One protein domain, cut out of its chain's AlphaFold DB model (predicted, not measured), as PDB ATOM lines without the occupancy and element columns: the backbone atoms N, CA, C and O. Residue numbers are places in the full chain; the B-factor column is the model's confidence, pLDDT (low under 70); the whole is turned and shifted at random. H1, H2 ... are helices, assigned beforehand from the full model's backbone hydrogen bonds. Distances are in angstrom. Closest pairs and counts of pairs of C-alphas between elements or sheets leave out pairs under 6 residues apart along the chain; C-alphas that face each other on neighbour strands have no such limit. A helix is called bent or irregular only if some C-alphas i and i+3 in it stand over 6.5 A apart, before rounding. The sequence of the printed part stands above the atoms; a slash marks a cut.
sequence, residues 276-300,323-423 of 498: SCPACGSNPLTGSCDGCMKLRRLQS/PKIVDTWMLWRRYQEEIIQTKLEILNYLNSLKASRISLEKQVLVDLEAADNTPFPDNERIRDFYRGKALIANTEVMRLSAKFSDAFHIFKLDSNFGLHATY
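Overview. This is residues 276 to 300 and 323 to 423 of the 498 residues of the protein "CxC3 domain-containing protein" of Daphnia pulex (UniProt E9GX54). Look first for a long helical hairpin: H3, the longest helix, runs out and H4 comes back beside it, while the shorter H2 folds back along one end of H3 to make a loose up-and-down bundle of three. H1 sticks out free to one side, and the tiny H5 touches no helix. The printed part has 126 residues with five named helices, H1 to H5 in chain order, and no named strand; the class is all helix. It is loose, with a radius of gyration of the C-alphas of 19.2 A, and flat, spanning 61 by 48 by 26 A.

Arrangement. Start at H3, residues 340 to 372: it touches H4, residues 380 to 410, closest at the C-alphas of Ala 371 and Arg 383, 4.4 A apart, as a hairpin at a shallow tilt of 22 degrees, opposite ways. H2, residues 323 to 336, forms a hairpin with H3, opposite ways at a tilt of 35.1 degrees, only just steep; residues 331 to 335 alone touch 342 to 346, closest at the C-alphas of Tyr 335 and Thr 342, 6.1 A. H2 is close to but not clearly touching H4, at the C-alphas of Thr 328 and Ala 407, 6.7 A. H1, residues 289 to 300, and H5, residues 415 to 418, are apart from H3 and H4. Every O i to N i+4 pair is within hydrogen-bond range in H1 and H4, against 7 of 10 in H2 and 28 of 29 in H3; H5 is too short for one, and its single O i to N i+3 pair is out of range.

Along the chain. Find C-alpha 340 at (-29.337, 17.688, -46.455); from there H3 runs 49.3 A to C-alpha 372. H4 runs 44.9 A to C-alpha 410 at (-21.235, 26.921, -33.872). H2 spans 20.4 A and is irregular, C-alphas 325 and 328 being 7.0 A apart; H5, 6.6 A long, is only just irregular, C-alphas 415 and 418 being 6.6 A apart. H1 spans 15.6 A from C-alpha 289 at (-35.743, 41.508, -54.296).

Size, cuts and confidence. The two C-alphas farthest apart, of Glu 337 and Pro 377, are 61.7 A apart. Residues 301 to 322 are not printed, and C-alphas 300 and 323 lie 25.3 A apart across the cut. Of the links printed whole, H2 to H3 and H4 to H5 are tight, H3 to H4 is short, and none is long. Mean pLDDT of the printed part is 70.9; look for values under 70 at residues 276 to 300, 323 to 343, 376 to 378 and 413 to 423.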
ATOM      1  N   SER A 276     -21.623  37.600 -54.911       63.84
ATOM      2  CA  SER A 276     -21.678  36.157 -54.649       63.84
ATOM      3  C   SER A 276     -21.996  35.882 -53.186       63.84
ATOM      4  O   SER A 276     -21.374  36.471 -52.304       63.84
ATOM      5  N   CYS A 277     -22.901  34.941 -52.927       69.94
ATOM      6  CA  CYS A 277     -23.165  34.474 -51.571       69.94
ATOM      7  C   CYS A 277     -22.110  33.423 -51.174       69.94
ATOM      8  O   CYS A 277     -21.918  32.458 -51.918       69.94
ATOM      9  N   PRO A 278     -21.449  33.549 -50.008       66.69
ATOM     10  CA  PRO A 278     -20.481  32.555 -49.551       66.69
ATOM     11  C   PRO A 278     -21.069  31.147 -49.368       66.69
ATOM     12  O   PRO A 278     -20.355  30.178 -49.598       66.69
ATOM     13  N   ALA A 279     -22.347  31.029 -48.992       66.25
ATOM     14  CA  ALA A 279     -23.023  29.742 -48.799       66.25
ATOM     15  C   ALA A 279     -23.584  29.154 -50.109       66.25
ATOM     16  O   ALA A 279     -23.423  27.964 -50.379       66.25
ATOM     17  N   CYS A 280     -24.200  29.991 -50.951       64.31
ATOM     18  CA  CYS A 280     -24.885  29.546 -52.174       64.31
ATOM     19  C   CYS A 280     -23.988  29.521 -53.429       64.31
ATOM     20  O   CYS A 280     -24.420  29.079 -54.493       64.31
ATOM     21  N   GLY A 281     -22.754  30.028 -53.354       59.97
ATOM     22  CA  GLY A 281     -21.837  30.078 -54.493       59.97
ATOM     23  C   GLY A 281     -22.277  31.062 -55.587       59.97
ATOM     24  O   GLY A 281     -22.738  32.169 -55.300       59.97
ATOM     25  N   SER A 282     -22.094  30.681 -56.857       57.53
ATOM     26  CA  SER A 282     -22.417  31.521 -58.025       57.53
ATOM     27  C   SER A 282     -23.914  31.624 -58.330       57.53
ATOM     28  O   SER A 282     -24.307  32.517 -59.073       57.53
ATOM     29  N   ASN A 283     -24.738  30.750 -57.745       54.31
ATOM     30  CA  ASN A 283     -26.184  30.700 -57.960       54.31
ATOM     31  C   ASN A 283     -26.912  30.909 -56.623       54.31
ATOM     32  O   ASN A 283     -27.314  29.936 -55.982       54.31
ATOM     33  N   PRO A 284     -27.064  32.160 -56.152       55.97
ATOM     34  CA  PRO A 284     -27.763  32.428 -54.904       55.97
ATOM     35  C   PRO A 284     -29.213  31.931 -54.971       55.97
ATOM     36  O   PRO A 284     -29.987  32.386 -55.808       55.97
ATOM     37  N   LEU A 285     -29.587  31.028 -54.054       51.47
ATOM     38  CA  LEU A 285     -30.952  30.490 -53.939       51.47
ATOM     39  C   LEU A 285     -31.987  31.578 -53.604       51.47
ATOM     40  O   LEU A 285     -33.174  31.415 -53.867       51.47
ATOM     41  N   THR A 286     -31.537  32.707 -53.045       47.84
ATOM     42  CA  THR A 286     -32.344  33.905 -52.796       47.84
ATOM     43  C   THR A 286     -31.491  35.154 -53.025       47.84
ATOM     44  O   THR A 286     -30.490  35.376 -52.349       47.84
ATOM     45  N   GLY A 287     -31.850  35.962 -54.021       47.22
ATOM     46  CA  GLY A 287     -31.324  37.319 -54.172       47.22
ATOM     47  C   GLY A 287     -32.232  38.313 -53.450       47.22
ATOM     48  O   GLY A 287     -33.440  38.096 -53.361       47.22
ATOM     49  N   SER A 288     -31.670  39.416 -52.947       47.59
ATOM     50  CA  SER A 288     -32.471  40.567 -52.504       47.59
ATOM     51  C   SER A 288     -33.461  40.932 -53.611       47.59
ATOM     52  O   SER A 288     -33.041  41.104 -54.753       47.59
ATOM     53  N   CYS A 289     -34.756  41.068 -53.305       42.66
ATOM     54  CA  CYS A 289     -35.743  41.508 -54.296       42.66
ATOM     55  C   CYS A 289     -35.314  42.815 -54.965       42.66
ATOM     56  O   CYS A 289     -35.458  42.944 -56.176       42.66
ATOM     57  N   ASP A 290     -34.735  43.744 -54.202       45.50
ATOM     58  CA  ASP A 290     -34.203  45.001 -54.726       45.50
ATOM     59  C   ASP A 290     -32.944  44.777 -55.576       45.50
ATOM     60  O   ASP A 290     -32.837  45.327 -56.665       45.50
ATOM     61  N   GLY A 291     -32.037  43.888 -55.160       47.31
ATOM     62  CA  GLY A 291     -30.868  43.495 -55.955       47.31
ATOM     63  C   GLY A 291     -31.248  42.822 -57.279       47.31
ATOM     64  O   GLY A 291     -30.741  43.191 -58.333       47.31
ATOM     65  N   CYS A 292     -32.208  41.898 -57.255       46.06
ATOM     66  CA  CYS A 292     -32.765  41.252 -58.437       46.06
ATOM     67  C   CYS A 292     -33.573  42.228 -59.300       46.06
ATOM     68  O   CYS A 292     -33.555  42.100 -60.518       46.06
ATOM     69  N   MET A 293     -34.276  43.199 -58.712       44.75
ATOM     70  CA  MET A 293     -34.996  44.248 -59.446       44.75
ATOM     71  C   MET A 293     -34.030  45.253 -60.075       44.75
ATOM     72  O   MET A 293     -34.247  45.650 -61.214       44.75
ATOM     73  N   LYS A 294     -32.943  45.630 -59.395       49.19
ATOM     74  CA  LYS A 294     -31.874  46.487 -59.928       49.19
ATOM     75  C   LYS A 294     -31.081  45.777 -61.019       49.19
ATOM     76  O   LYS A 294     -30.861  46.381 -62.060       49.19
ATOM     77  N   LEU A 295     -30.742  44.498 -60.843       46.38
ATOM     78  CA  LEU A 295     -30.129  43.669 -61.888       46.38
ATOM     79  C   LEU A 295     -31.064  43.497 -63.083       46.38
ATOM     80  O   LEU A 295     -30.622  43.689 -64.208       46.38
ATOM     81  N   ARG A 296     -32.359  43.241 -62.852       49.12
ATOM     82  CA  ARG A 296     -33.364  43.214 -63.922       49.12
ATOM     83  C   ARG A 296     -33.509  44.570 -64.599       49.12
ATOM     84  O   ARG A 296     -33.607  44.592 -65.811       49.12
ATOM     85  N   ARG A 297     -33.470  45.696 -63.879       50.75
ATOM     86  CA  ARG A 297     -33.471  47.047 -64.476       50.75
ATOM     87  C   ARG A 297     -32.207  47.304 -65.297       50.75
ATOM     88  O   ARG A 297     -32.319  47.865 -66.379       50.75
ATOM     89  N   LEU A 298     -31.038  46.865 -64.828       49.38
ATOM     90  CA  LEU A 298     -29.773  46.967 -65.562       49.38
ATOM     91  C   LEU A 298     -29.787  46.094 -66.827       49.38
ATOM     92  O   LEU A 298     -29.420  46.560 -67.902       49.38
ATOM     93  N   GLN A 299     -30.258  44.848 -66.712       46.62
ATOM     94  CA  GLN A 299     -30.454  43.937 -67.838       46.62
ATOM     95  C   GLN A 299     -31.500  44.484 -68.803       46.62
ATOM     96  O   GLN A 299     -31.212  44.553 -69.982       46.62
ATOM     97  N   SER A 300     -32.642  44.984 -68.328       53.50
ATOM     98  CA  SER A 300     -33.673  45.630 -69.150       53.50
ATOM     99  C   SER A 300     -33.173  46.911 -69.822       53.50
ATOM    100  O   SER A 300     -33.576  47.191 -70.943       53.50
ATOM    101  N   PRO A 323     -26.734  41.177 -45.465       45.16
ATOM    102  CA  PRO A 323     -26.227  39.824 -45.716       45.16
ATOM    103  C   PRO A 323     -25.017  39.396 -44.863       45.16
ATOM    104  O   PRO A 323     -24.664  38.222 -44.863       45.16
ATOM    105  N   LYS A 324     -24.344  40.289 -44.120       43.06
ATOM    106  CA  LYS A 324     -23.075  39.928 -43.441       43.06
ATOM    107  C   LYS A 324     -23.216  39.322 -42.034       43.06
ATOM    108  O   LYS A 324     -22.263  38.675 -41.580       43.06
ATOM    109  N   ILE A 325     -24.342  39.542 -41.348       40.00
ATOM    110  CA  ILE A 325     -24.620  39.062 -39.970       40.00
ATOM    111  C   ILE A 325     -25.626  37.898 -39.964       40.00
ATOM    112  O   ILE A 325     -25.667  37.090 -39.038       40.00
ATOM    113  N   VAL A 326     -26.402  37.775 -41.036       50.75
ATOM    114  CA  VAL A 326     -27.534  36.854 -41.141       50.75
ATOM    115  C   VAL A 326     -27.095  35.427 -41.480       50.75
ATOM    116  O   VAL A 326     -27.721  34.477 -41.014       50.75
ATOM    117  N   ASP A 327     -25.988  35.257 -42.205       61.59
ATOM    118  CA  ASP A 327     -25.600  33.961 -42.773       61.59
ATOM    119  C   ASP A 327     -25.322  32.883 -41.713       61.59
ATOM    120  O   ASP A 327     -25.946  31.828 -41.742       61.59
ATOM    121  N   THR A 328     -24.435  33.113 -40.736       60.66
ATOM    122  CA  THR A 328     -24.055  32.062 -39.766       60.66
ATOM    123  C   THR A 328     -25.204  31.689 -38.829       60.66
ATOM    124  O   THR A 328     -25.392  30.513 -38.528       60.66
ATOM    125  N   TRP A 329     -26.005  32.667 -38.395       59.72
ATOM    126  CA  TRP A 329     -27.163  32.422 -37.531       59.72
ATOM    127  C   TRP A 329     -28.308  31.728 -38.279       59.72
ATOM    128  O   TRP A 329     -28.890  30.780 -37.752       59.72
ATOM    129  N   MET A 330     -28.607  32.142 -39.518       64.12
ATOM    130  CA  MET A 330     -29.612  31.463 -40.341       64.12
ATOM    131  C   MET A 330     -29.182  30.044 -40.701       64.12
ATOM    132  O   MET A 330     -29.994  29.123 -40.601       64.12
ATOM    133  N   LEU A 331     -27.912  29.849 -41.067       67.44
ATOM    134  CA  LEU A 331     -27.351  28.521 -41.307       67.44
ATOM    135  C   LEU A 331     -27.408  27.665 -40.041       67.44
ATOM    136  O   LEU A 331     -27.750  26.492 -40.127       67.44
ATOM    137  N   TRP A 332     -27.135  28.233 -38.862       62.59
ATOM    138  CA  TRP A 332     -27.242  27.506 -37.596       62.59
ATOM    139  C   TRP A 332     -28.681  27.101 -37.274       62.59
ATOM    140  O   TRP A 332     -28.909  25.950 -36.910       62.59
ATOM    141  N   ARG A 333     -29.663  27.994 -37.462       63.12
ATOM    142  CA  ARG A 333     -31.084  27.641 -37.302       63.12
ATOM    143  C   ARG A 333     -31.488  26.493 -38.226       63.12
ATOM    144  O   ARG A 333     -32.048  25.518 -37.746       63.12
ATOM    145  N   ARG A 334     -31.142  26.571 -39.514       64.62
ATOM    146  CA  ARG A 334     -31.434  25.503 -40.487       64.62
ATOM    147  C   ARG A 334     -30.657  24.215 -40.218       64.62
ATOM    148  O   ARG A 334     -31.115  23.133 -40.561       64.62
ATOM    149  N   TYR A 335     -29.467  24.313 -39.630       62.78
ATOM    150  CA  TYR A 335     -28.682  23.148 -39.232       62.78
ATOM    151  C   TYR A 335     -29.399  22.344 -38.141       62.78
ATOM    152  O   TYR A 335     -29.406  21.120 -38.210       62.78
ATOM    153  N   GLN A 336     -30.061  23.017 -37.188       66.62
ATOM    154  CA  GLN A 336     -30.903  22.352 -36.180       66.62
ATOM    155  C   GLN A 336     -32.122  21.634 -36.791       66.62
ATOM    156  O   GLN A 336     -32.673  20.742 -36.158       66.62
ATOM    157  N   GLU A 337     -32.540  22.003 -38.006       68.50
ATOM    158  CA  GLU A 337     -33.652  21.379 -38.744       68.50
ATOM    159  C   GLU A 337     -33.209  20.146 -39.574       68.50
ATOM    160  O   GLU A 337     -34.037  19.525 -40.230       68.50
ATOM    161  N   GLU A 338     -31.915  19.781 -39.548       58.38
ATOM    162  CA  GLU A 338     -31.318  18.579 -40.173       58.38
ATOM    163  C   GLU A 338     -31.587  18.370 -41.685       58.38
ATOM    164  O   GLU A 338     -31.714  17.247 -42.173       58.38
ATOM    165  N   ILE A 339     -31.602  19.444 -42.481       60.09
ATOM    166  CA  ILE A 339     -31.803  19.357 -43.941       60.09
ATOM    167  C   ILE A 339     -30.479  18.997 -44.668       60.09
ATOM    168  O   ILE A 339     -29.398  19.487 -44.339       60.09
ATOM    169  N   ILE A 340     -30.530  18.135 -45.695       57.81
ATOM    170  CA  ILE A 340     -29.337  17.688 -46.455       57.81
ATOM    171  C   ILE A 340     -28.639  18.864 -47.168       57.81
ATOM    172  O   ILE A 340     -27.410  18.965 -47.133       57.81
ATOM    173  N   GLN A 341     -29.411  19.783 -47.763       57.19
ATOM    174  CA  GLN A 341     -28.882  20.986 -48.422       57.19
ATOM    175  C   GLN A 341     -28.069  21.877 -47.464       57.19
ATOM    176  O   GLN A 341     -27.087  22.479 -47.892       57.19
ATOM    177  N   THR A 342     -28.370  21.884 -46.161       67.12
ATOM    178  CA  THR A 342     -27.672  22.736 -45.187       67.12
ATOM    179  C   THR A 342     -26.226  22.315 -44.945       67.12
ATOM    180  O   THR A 342     -25.370  23.169 -44.726       67.12
ATOM    181  N   LYS A 343     -25.902  21.013 -45.003       69.75
ATOM    182  CA  LYS A 343     -24.512  20.543 -44.825       69.75
ATOM    183  C   LYS A 343     -23.611  21.028 -45.961       69.75
ATOM    184  O   LYS A 343     -22.479  21.442 -45.711       69.75
ATOM    185  N   LEU A 344     -24.131  21.017 -47.189       72.44
ATOM    186  CA  LEU A 344     -23.435  21.534 -48.365       72.44
ATOM    187  C   LEU A 344     -23.273  23.061 -48.289       72.44
ATOM    188  O   LEU A 344     -22.184  23.566 -48.544       72.44
ATOM    189  N   GLU A 345     -24.313  23.789 -47.872       72.25
ATOM    190  CA  GLU A 345     -24.258  25.245 -47.662       72.25
ATOM    191  C   GLU A 345     -23.212  25.641 -46.604       72.25
ATOM    192  O   GLU A 345     -22.429  26.566 -46.826       72.25
ATOM    193  N   ILE A 346     -23.140  24.914 -45.481       76.19
ATOM    194  CA  ILE A 346     -22.132  25.126 -44.427       76.19
ATOM    195  C   ILE A 346     -20.720  24.855 -44.959       76.19
ATOM    196  O   ILE A 346     -19.804  25.645 -44.715       76.19
ATOM    197  N   LEU A 347     -20.530  23.764 -45.709       79.19
ATOM    198  CA  LEU A 347     -19.230  23.427 -46.291       79.19
ATOM    199  C   LEU A 347     -18.784  24.483 -47.312       79.19
ATOM    200  O   LEU A 347     -17.639  24.935 -47.273       79.19
ATOM    201  N   ASN A 348     -19.691  24.920 -48.186       80.12
ATOM    202  CA  ASN A 348     -19.437  25.982 -49.159       80.12
ATOM    203  C   ASN A 348     -19.080  27.300 -48.471       80.12
ATOM    204  O   ASN A 348     -18.095  27.936 -48.848       80.12
ATOM    205  N   TYR A 349     -19.810  27.658 -47.413       82.00
ATOM    206  CA  TYR A 349     -19.525  28.832 -46.597       82.00
ATOM    207  C   TYR A 349     -18.105  28.785 -46.014       82.00
ATOM    208  O   TYR A 349     -17.319  29.715 -46.210       82.00
ATOM    209  N   LEU A 350     -17.731  27.679 -45.364       83.50
ATOM    210  CA  LEU A 350     -16.398  27.503 -44.777       83.50
ATOM    211  C   LEU A 350     -15.286  27.510 -45.833       83.50
ATOM    212  O   LEU A 350     -14.252  28.156 -45.640       83.50
ATOM    213  N   ASN A 351     -15.503  26.842 -46.967       84.69
ATOM    214  CA  ASN A 351     -14.564  26.844 -48.087       84.69
ATOM    215  C   ASN A 351     -14.400  28.246 -48.685       84.69
ATOM    216  O   ASN A 351     -13.279  28.650 -48.987       84.69
ATOM    217  N   SER A 352     -15.485  29.016 -48.793       82.81
ATOM    218  CA  SER A 352     -15.464  30.402 -49.267       82.81
ATOM    219  C   SER A 352     -14.683  31.323 -48.326       82.81
ATOM    220  O   SER A 352     -13.842  32.105 -48.785       82.81
ATOM    221  N   LEU A 353     -14.872  31.186 -47.006       84.44
ATOM    222  CA  LEU A 353     -14.080  31.913 -46.008       84.44
ATOM    223  C   LEU A 353     -12.591  31.563 -46.112       84.44
ATOM    224  O   LEU A 353     -11.748  32.460 -46.168       84.44
ATOM    225  N   LYS A 354     -12.263  30.267 -46.192       86.38
ATOM    226  CA  LYS A 354     -10.882  29.783 -46.319       86.38
ATOM    227  C   LYS A 354     -10.224  30.279 -47.608       86.38
ATOM    228  O   LYS A 354      -9.098  30.771 -47.564       86.38
ATOM    229  N   ALA A 355     -10.919  30.185 -48.739       86.50
ATOM    230  CA  ALA A 355     -10.426  30.656 -50.029       86.50
ATOM    231  C   ALA A 355     -10.185  32.173 -50.025       86.50
ATOM    232  O   ALA A 355      -9.136  32.626 -50.480       86.50
ATOM    233  N   SER A 356     -11.117  32.948 -49.459       87.12
ATOM    234  CA  SER A 356     -10.979  34.404 -49.328       87.12
ATOM    235  C   SER A 356      -9.789  34.776 -48.441       87.12
ATOM    236  O   SER A 356      -8.999  35.639 -48.817       87.12
ATOM    237  N   ARG A 357      -9.599  34.071 -47.317       90.88
ATOM    238  CA  ARG A 357      -8.451  34.272 -46.421       90.88
ATOM    239  C   ARG A 357      -7.123  34.018 -47.137       90.88
ATOM    240  O   ARG A 357      -6.276  34.899 -47.151       90.88
ATOM    241  N   ILE A 358      -6.971  32.862 -47.788       89.00
ATOM    242  CA  ILE A 358      -5.744  32.502 -48.524       89.00
ATOM    243  C   ILE A 358      -5.469  33.504 -49.651       89.00
ATOM    244  O   ILE A 358      -4.323  33.881 -49.894       89.00
ATOM    245  N   SER A 359      -6.515  33.939 -50.358       90.25
ATOM    246  CA  SER A 359      -6.383  34.956 -51.401       90.25
ATOM    247  C   SER A 359      -5.857  36.281 -50.843       90.25
ATOM    248  O   SER A 359      -5.018  36.908 -51.487       90.25
ATOM    249  N   LEU A 360      -6.348  36.714 -49.681       91.50
ATOM    250  CA  LEU A 360      -5.910  37.953 -49.040       91.50
ATOM    251  C   LEU A 360      -4.501  37.840 -48.455       91.50
ATOM    252  O   LEU A 360      -3.709  38.753 -48.645       91.50
ATOM    253  N   GLU A 361      -4.150  36.716 -47.825       91.94
ATOM    254  CA  GLU A 361      -2.797  36.455 -47.304       91.94
ATOM    255  C   GLU A 361      -1.732  36.592 -48.403       91.94
ATOM    256  O   GLU A 361      -0.697  37.227 -48.200       91.94
ATOM    257  N   LYS A 362      -2.010  36.064 -49.603       92.19
ATOM    258  CA  LYS A 362      -1.130  36.241 -50.768       92.19
ATOM    259  C   LYS A 362      -1.004  37.706 -51.182       92.19
ATOM    260  O   LYS A 362       0.091  38.151 -51.501       92.19
ATOM    261  N   GLN A 363      -2.108  38.454 -51.175       90.19
ATOM    262  CA  GLN A 363      -2.095  39.872 -51.535       90.19
ATOM    263  C   GLN A 363      -1.302  40.713 -50.527       90.19
ATOM    264  O   GLN A 363      -0.571  41.604 -50.943       90.19
ATOM    265  N   VAL A 364      -1.403  40.406 -49.229       92.12
ATOM    266  CA  VAL A 364      -0.620  41.068 -48.174       92.12
ATOM    267  C   VAL A 364       0.876  40.919 -48.440       92.12
ATOM    268  O   VAL A 364       1.598  41.907 -48.370       92.12
ATOM    269  N   LEU A 365       1.337  39.714 -48.795       92.75
ATOM    270  CA  LEU A 365       2.744  39.485 -49.141       92.75
ATOM    271  C   LEU A 365       3.173  40.319 -50.354       92.75
ATOM    272  O   LEU A 365       4.188  41.000 -50.286       92.75
ATOM    273  N   VAL A 366       2.365  40.333 -51.418       93.12
ATOM    274  CA  VAL A 366       2.638  41.138 -52.624       93.12
ATOM    275  C   VAL A 366       2.715  42.634 -52.303       93.12
ATOM    276  O   VAL A 366       3.600  43.323 -52.803       93.12
ATOM    277  N   ASP A 367       1.806  43.152 -51.475       91.06
ATOM    278  CA  ASP A 367       1.796  44.570 -51.109       91.06
ATOM    279  C   ASP A 367       3.000  44.933 -50.215       91.06
ATOM    280  O   ASP A 367       3.593  45.995 -50.391       91.06
ATOM    281  N   LEU A 368       3.423  44.047 -49.304       91.88
ATOM    282  CA  LEU A 368       4.642  44.244 -48.507       91.88
ATOM    283  C   LEU A 368       5.908  44.206 -49.375       91.88
ATOM    284  O   LEU A 368       6.760  45.081 -49.241       91.88
ATOM    285  N   GLU A 369       6.003  43.260 -50.311       92.12
ATOM    286  CA  GLU A 369       7.104  43.207 -51.279       92.12
ATOM    287  C   GLU A 369       7.142  44.466 -52.158       92.12
ATOM    288  O   GLU A 369       8.216  45.001 -52.425       92.12
ATOM    289  N   ALA A 370       5.987  44.983 -52.591       88.69
ATOM    290  CA  ALA A 370       5.915  46.239 -53.337       88.69
ATOM    291  C   ALA A 370       6.410  47.430 -52.500       88.69
ATOM    292  O   ALA A 370       7.143  48.281 -53.010       88.69
ATOM    293  N   ALA A 371       6.072  47.469 -51.207       87.69
ATOM    294  CA  ALA A 371       6.572  48.488 -50.292       87.69
ATOM    295  C   ALA A 371       8.102  48.419 -50.137       87.69
ATOM    296  O   ALA A 371       8.770  49.448 -50.228       87.69
ATOM    297  N   ASP A 372       8.664  47.224 -49.948       87.44
ATOM    298  CA  ASP A 372      10.107  47.035 -49.744       87.44
ATOM    299  C   ASP A 372      10.928  47.297 -51.017       87.44
ATOM    300  O   ASP A 372      12.049  47.800 -50.943       87.44
ATOM    301  N   ASN A 373      10.359  47.021 -52.194       86.50
ATOM    302  CA  ASN A 373      10.994  47.273 -53.490       86.50
ATOM    303  C   ASN A 373      10.842  48.725 -53.984       86.50
ATOM    304  O   ASN A 373      11.379  49.074 -55.038       86.50
ATOM    305  N   THR A 374      10.120  49.582 -53.253       82.81
ATOM    306  CA  THR A 374       9.960  50.998 -53.609       82.81
ATOM    307  C   THR A 374      11.259  51.771 -53.294       82.81
ATOM    308  O   THR A 374      11.661  51.819 -52.130       82.81
ATOM    309  N   PRO A 375      11.936  52.392 -54.288       75.00
ATOM    310  CA  PRO A 375      13.234  53.042 -54.083       75.00
ATOM    311  C   PRO A 375      13.186  54.232 -53.110       75.00
ATOM    312  O   PRO A 375      12.258  55.039 -53.142       75.00
ATOM    313  N   PHE A 376      14.234  54.374 -52.295       65.50
ATOM    314  CA  PHE A 376      14.477  55.525 -51.410       65.50
ATOM    315  C   PHE A 376      15.159  56.670 -52.191       65.50
ATOM    316  O   PHE A 376      15.987  56.352 -53.049       65.50
ATOM    317  N   PRO A 377      14.923  57.972 -51.901       59.59
ATOM    318  CA  PRO A 377      14.063  58.583 -50.874       59.59
ATOM    319  C   PRO A 377      12.741  59.186 -51.393       59.59
ATOM    320  O   PRO A 377      11.888  59.538 -50.586       59.59
ATOM    321  N   ASP A 378      12.539  59.297 -52.707       59.16
ATOM    322  CA  ASP A 378      11.491  60.172 -53.265       59.16
ATOM    323  C   ASP A 378      10.070  59.567 -53.253       59.16
ATOM    324  O   ASP A 378       9.102  60.247 -53.583       59.16
ATOM    325  N   ASN A 379       9.915  58.306 -52.826       75.19
ATOM    326  CA  ASN A 379       8.657  57.548 -52.909       75.19
ATOM    327  C   ASN A 379       8.125  57.046 -51.551       75.19
ATOM    328  O   ASN A 379       7.434  56.028 -51.483       75.19
ATOM    329  N   GLU A 380       8.408  57.758 -50.458       80.50
ATOM    330  CA  GLU A 380       7.910  57.417 -49.113       80.50
ATOM    331  C   GLU A 380       6.380  57.257 -49.066       80.50
ATOM    332  O   GLU A 380       5.878  56.259 -48.551       80.50
ATOM    333  N   ARG A 381       5.638  58.155 -49.727       80.31
ATOM    334  CA  ARG A 381       4.170  58.076 -49.827       80.31
ATOM    335  C   ARG A 381       3.674  56.793 -50.495       80.31
ATOM    336  O   ARG A 381       2.673  56.225 -50.072       80.31
ATOM    337  N   ILE A 382       4.367  56.329 -51.535       83.81
ATOM    338  CA  ILE A 382       3.992  55.114 -52.272       83.81
ATOM    339  C   ILE A 382       4.215  53.883 -51.391       83.81
ATOM    340  O   ILE A 382       3.360  53.000 -51.308       83.81
ATOM    341  N   ARG A 383       5.337  53.847 -50.672       84.94
ATOM    342  CA  ARG A 383       5.625  52.785 -49.708       84.94
ATOM    343  C   ARG A 383       4.580  52.741 -48.593       84.94
ATOM    344  O   ARG A 383       4.090  51.663 -48.256       84.94
ATOM    345  N   ASP A 384       4.229  53.894 -48.032       85.44
ATOM    346  CA  ASP A 384       3.250  53.983 -46.950       85.44
ATOM    347  C   ASP A 384       1.843  53.603 -47.430       85.44
ATOM    348  O   ASP A 384       1.116  52.917 -46.711       85.44
ATOM    349  N   PHE A 385       1.498  53.920 -48.682       87.44
ATOM    350  CA  PHE A 385       0.281  53.431 -49.330       87.44
ATOM    351  C   PHE A 385       0.225  51.895 -49.377       87.44
ATOM    352  O   PHE A 385      -0.760  51.300 -48.929       87.44
ATOM    353  N   TYR A 386       1.282  51.230 -49.854       89.62
ATOM    354  CA  TYR A 386       1.331  49.763 -49.891       89.62
ATOM    355  C   TYR A 386       1.301  49.137 -48.489       89.62
ATOM    356  O   TYR A 386       0.591  48.153 -48.270       89.62
ATOM    357  N   ARG A 387       1.990  49.738 -47.510       89.25
ATOM    358  CA  ARG A 387       1.934  49.307 -46.101       89.25
ATOM    359  C   ARG A 387       0.537  49.451 -45.506       89.25
ATOM    360  O   ARG A 387       0.062  48.526 -44.854       89.25
ATOM    361  N   GLY A 388      -0.137  50.573 -45.753       88.50
ATOM    362  CA  GLY A 388      -1.512  50.803 -45.309       88.50
ATOM    363  C   GLY A 388      -2.485  49.797 -45.923       88.50
ATOM    364  O   GLY A 388      -3.304  49.203 -45.222       88.50
ATOM    365  N   LYS A 389      -2.335  49.516 -47.221       91.38
ATOM    366  CA  LYS A 389      -3.118  48.492 -47.920       91.38
ATOM    367  C   LYS A 389      -2.909  47.098 -47.314       91.38
ATOM    368  O   LYS A 389      -3.891  46.415 -47.012       91.38
ATOM    369  N   ALA A 390      -1.656  46.710 -47.071       91.19
ATOM    370  CA  ALA A 390      -1.314  45.447 -46.422       91.19
ATOM    371  C   ALA A 390      -1.892  45.356 -45.000       91.19
ATOM    372  O   ALA A 390      -2.431  44.317 -44.623       91.19
ATOM    373  N   LEU A 391      -1.849  46.449 -44.229       92.31
ATOM    374  CA  LEU A 391      -2.417  46.518 -42.882       92.31
ATOM    375  C   LEU A 391      -3.932  46.271 -42.893       92.31
ATOM    376  O   LEU A 391      -4.421  45.424 -42.147       92.31
ATOM    377  N   ILE A 392      -4.675  46.963 -43.762       90.31
ATOM    378  CA  ILE A 392      -6.132  46.797 -43.881       90.31
ATOM    379  C   ILE A 392      -6.481  45.367 -44.316       90.31
ATOM    380  O   ILE A 392      -7.376  44.744 -43.738       90.31
ATOM    381  N   ALA A 393      -5.770  44.830 -45.313       90.75
ATOM    382  CA  ALA A 393      -5.974  43.462 -45.779       90.75
ATOM    383  C   ALA A 393      -5.668  42.434 -44.675       90.75
ATOM    384  O   ALA A 393      -6.430  41.485 -44.494       90.75
ATOM    385  N   ASN A 394      -4.617  42.644 -43.881       91.50
ATOM    386  CA  ASN A 394      -4.267  41.763 -42.769       91.50
ATOM    387  C   ASN A 394      -5.312  41.807 -41.638       91.50
ATOM    388  O   ASN A 394      -5.690  40.766 -41.101       91.50
ATOM    389  N   THR A 395      -5.861  42.982 -41.320       90.00
ATOM    390  CA  THR A 395      -6.986  43.100 -40.376       90.00
ATOM    391  C   THR A 395      -8.202  42.301 -40.856       90.00
ATOM    392  O   THR A 395      -8.852  41.613 -40.065       90.00
ATOM    393  N   GLU A 396      -8.483  42.306 -42.161       91.06
ATOM    394  CA  GLU A 396      -9.544  41.480 -42.743       91.06
ATOM    395  C   GLU A 396      -9.221  39.974 -42.686       91.06
ATOM    396  O   GLU A 396     -10.111  39.176 -42.387       91.06
ATOM    397  N   VAL A 397      -7.961  39.566 -42.885       89.75
ATOM    398  CA  VAL A 397      -7.506  38.171 -42.689       89.75
ATOM    399  C   VAL A 397      -7.766  37.706 -41.253       89.75
ATOM    400  O   VAL A 397      -8.290  36.605 -41.048       89.75
ATOM    401  N   MET A 398      -7.461  38.543 -40.258       88.94
ATOM    402  CA  MET A 398      -7.745  38.242 -38.849       88.94
ATOM    403  C   MET A 398      -9.250  38.105 -38.606       88.94
ATOM    404  O   MET A 398      -9.697  37.130 -37.997       88.94
ATOM    405  N   ARG A 399     -10.055  39.017 -39.163       90.38
ATOM    406  CA  ARG A 399     -11.520  38.977 -39.070       90.38
ATOM    407  C   ARG A 399     -12.114  37.713 -39.708       90.38
ATOM    408  O   ARG A 399     -13.045  37.124 -39.159       90.38
ATOM    409  N   LEU A 400     -11.604  37.290 -40.867       86.31
ATOM    410  CA  LEU A 400     -12.017  36.049 -41.534       86.31
ATOM    411  C   LEU A 400     -11.606  34.809 -40.736       86.31
ATOM    412  O   LEU A 400     -12.373  33.852 -40.674       86.31
ATOM    413  N   SER A 401     -10.434  34.836 -40.102       87.38
ATOM    414  CA  SER A 401      -9.956  33.747 -39.241       87.38
ATOM    415  C   SER A 401     -10.829  33.582 -38.000       87.38
ATOM    416  O   SER A 401     -11.226  32.461 -37.690       87.38
ATOM    417  N   ALA A 402     -11.201  34.692 -37.353       85.38
ATOM    418  CA  ALA A 402     -12.158  34.689 -36.249       85.38
ATOM    419  C   ALA A 402     -13.515  34.119 -36.695       85.38
ATOM    420  O   ALA A 402     -13.976  33.135 -36.128       85.38
ATOM    421  N   LYS A 403     -14.084  34.627 -37.803       84.00
ATOM    422  CA  LYS A 403     -15.354  34.107 -38.347       84.00
ATOM    423  C   LYS A 403     -15.302  32.617 -38.689       84.00
ATOM    424  O   LYS A 403     -16.284  31.911 -38.480       84.00
ATOM    425  N   PHE A 404     -14.188  32.139 -39.240       84.44
ATOM    426  CA  PHE A 404     -14.009  30.720 -39.537       84.44
ATOM    427  C   PHE A 404     -14.016  29.882 -38.252       84.44
ATOM    428  O   PHE A 404     -14.689  28.857 -38.202       84.44
ATOM    429  N   SER A 405     -13.307  30.338 -37.214       82.00
ATOM    430  CA  SER A 405     -13.287  29.689 -35.899       82.00
ATOM    431  C   SER A 405     -14.681  29.653 -35.269       82.00
ATOM    432  O   SER A 405     -15.130  28.594 -34.836       82.00
ATOM    433  N   ASP A 406     -15.391  30.782 -35.280       81.69
ATOM    434  CA  ASP A 406     -16.747  30.892 -34.738       81.69
ATOM    435  C   ASP A 406     -17.704  29.936 -35.451       81.69
ATOM    436  O   ASP A 406     -18.418  29.171 -34.806       81.69
ATOM    437  N   ALA A 407     -17.680  29.916 -36.788       80.31
ATOM    438  CA  ALA A 407     -18.498  29.004 -37.579       80.31
ATOM    439  C   ALA A 407     -18.190  27.534 -37.246       80.31
ATOM    440  O   ALA A 407     -19.109  26.744 -37.040       80.31
ATOM    441  N   PHE A 408     -16.910  27.170 -37.134       80.06
ATOM    442  CA  PHE A 408     -16.498  25.809 -36.790       80.06
ATOM    443  C   PHE A 408     -17.053  25.363 -35.425       80.06
ATOM    444  O   PHE A 408     -17.584  24.256 -35.303       80.06
ATOM    445  N   HIS A 409     -17.000  26.244 -34.421       77.88
ATOM    446  CA  HIS A 409     -17.570  25.990 -33.096       77.88
ATOM    447  C   HIS A 409     -19.101  25.907 -33.113       77.88
ATOM    448  O   HIS A 409     -19.671  24.984 -32.528       77.88
ATOM    449  N   ILE A 410     -19.769  26.839 -33.796       78.56
ATOM    450  CA  ILE A 410     -21.235  26.921 -33.872       78.56
ATOM    451  C   ILE A 410     -21.833  25.659 -34.508       78.56
ATOM    452  O   ILE A 410     -22.834  25.136 -34.014       78.56
ATOM    453  N   PHE A 411     -21.210  25.142 -35.569       76.56
ATOM    454  CA  PHE A 411     -21.680  23.946 -36.275       76.56
ATOM    455  C   PHE A 411     -21.211  22.625 -35.654       76.56
ATOM    456  O   PHE A 411     -21.546  21.570 -36.186       76.56
ATOM    457  N   LYS A 412     -20.460  22.662 -34.538       74.12
ATOM    458  CA  LYS A 412     -19.931  21.476 -33.837       74.12
ATOM    459  C   LYS A 412     -19.271  20.471 -34.791       74.12
ATOM    460  O   LYS A 412     -19.486  19.266 -34.682       74.12
ATOM    461  N   LEU A 413     -18.509  20.969 -35.761       69.00
ATOM    462  CA  LEU A 413     -17.867  20.103 -36.743       69.00
ATOM    463  C   LEU A 413     -16.735  19.326 -36.063       69.00
ATOM    464  O   LEU A 413     -15.889  19.914 -35.389       69.00
ATOM    465  N   ASP A 414     -16.709  18.006 -36.244       61.41
ATOM    466  CA  ASP A 414     -15.594  17.188 -35.771       61.41
ATOM    467  C   ASP A 414     -14.297  17.592 -36.482       61.41
ATOM    468  O   ASP A 414     -14.285  17.973 -37.653       61.41
ATOM    469  N   SER A 415     -13.160  17.442 -35.808       55.22
ATOM    470  CA  SER A 415     -11.830  17.733 -36.372       55.22
ATOM    471  C   SER A 415     -11.503  16.918 -37.640       55.22
ATOM    472  O   SER A 415     -10.638  17.313 -38.420       55.22
ATOM    473  N   ASN A 416     -12.251  15.840 -37.908       47.75
ATOM    474  CA  ASN A 416     -12.171  15.030 -39.130       47.75
ATOM    475  C   ASN A 416     -12.916  15.621 -40.344       47.75
ATOM    476  O   ASN A 416     -12.732  15.143 -41.464       47.75
ATOM    477  N   PHE A 417     -13.715  16.678 -40.170       49.41
ATOM    478  CA  PHE A 417     -14.474  17.309 -41.261       49.41
ATOM    479  C   PHE A 417     -13.564  17.953 -42.326       49.41
ATOM    480  O   PHE A 417     -13.957  18.121 -43.478       49.41
ATOM    481  N   GLY A 418     -12.315  18.273 -41.967       42.38
ATOM    482  CA  GLY A 418     -11.327  18.871 -42.869       42.38
ATOM    483  C   GLY A 418     -10.665  17.909 -43.865       42.38
ATOM    484  O   GLY A 418     -10.038  18.387 -44.806       42.38
ATOM    485  N   LEU A 419     -10.792  16.587 -43.683       39.59
ATOM    486  CA  LEU A 419     -10.107  15.575 -44.508       39.59
ATOM    487  C   LEU A 419     -10.997  14.940 -45.590       39.59
ATOM    488  O   LEU A 419     -10.470  14.435 -46.575       39.59
ATOM    489  N   HIS A 420     -12.325  15.004 -45.458       38.78
ATOM    490  CA  HIS A 420     -13.268  14.418 -46.428       38.78
ATOM    491  C   HIS A 420     -13.845  15.415 -47.449       38.78
ATOM    492  O   HIS A 420     -14.570  15.016 -48.358       38.78
ATOM    493  N   ALA A 421     -13.509  16.705 -47.351       38.59
ATOM    494  CA  ALA A 421     -14.064  17.748 -48.220       38.59
ATOM    495  C   ALA A 421     -13.608  17.668 -49.694       38.59
ATOM    496  O   ALA A 421     -14.147  18.386 -50.531       38.59
ATOM    497  N   THR A 422     -12.645  16.806 -50.031       36.41
ATOM    498  CA  THR A 422     -12.223  16.552 -51.420       36.41
ATOM    499  C   THR A 422     -12.951  15.379 -52.079       36.41
ATOM    500  O   THR A 422     -12.702  15.124 -53.248       36.41
ATOM    501  N   TYR A 423     -13.824  14.662 -51.360       35.84
ATOM    502  CA  TYR A 423     -14.449  13.419 -51.841       35.84
ATOM    503  C   TYR A 423     -15.955  13.512 -52.120       35.84
ATOM    504  O   TYR A 423     -16.552  12.522 -52.513       35.84
TER     505      TYR A 423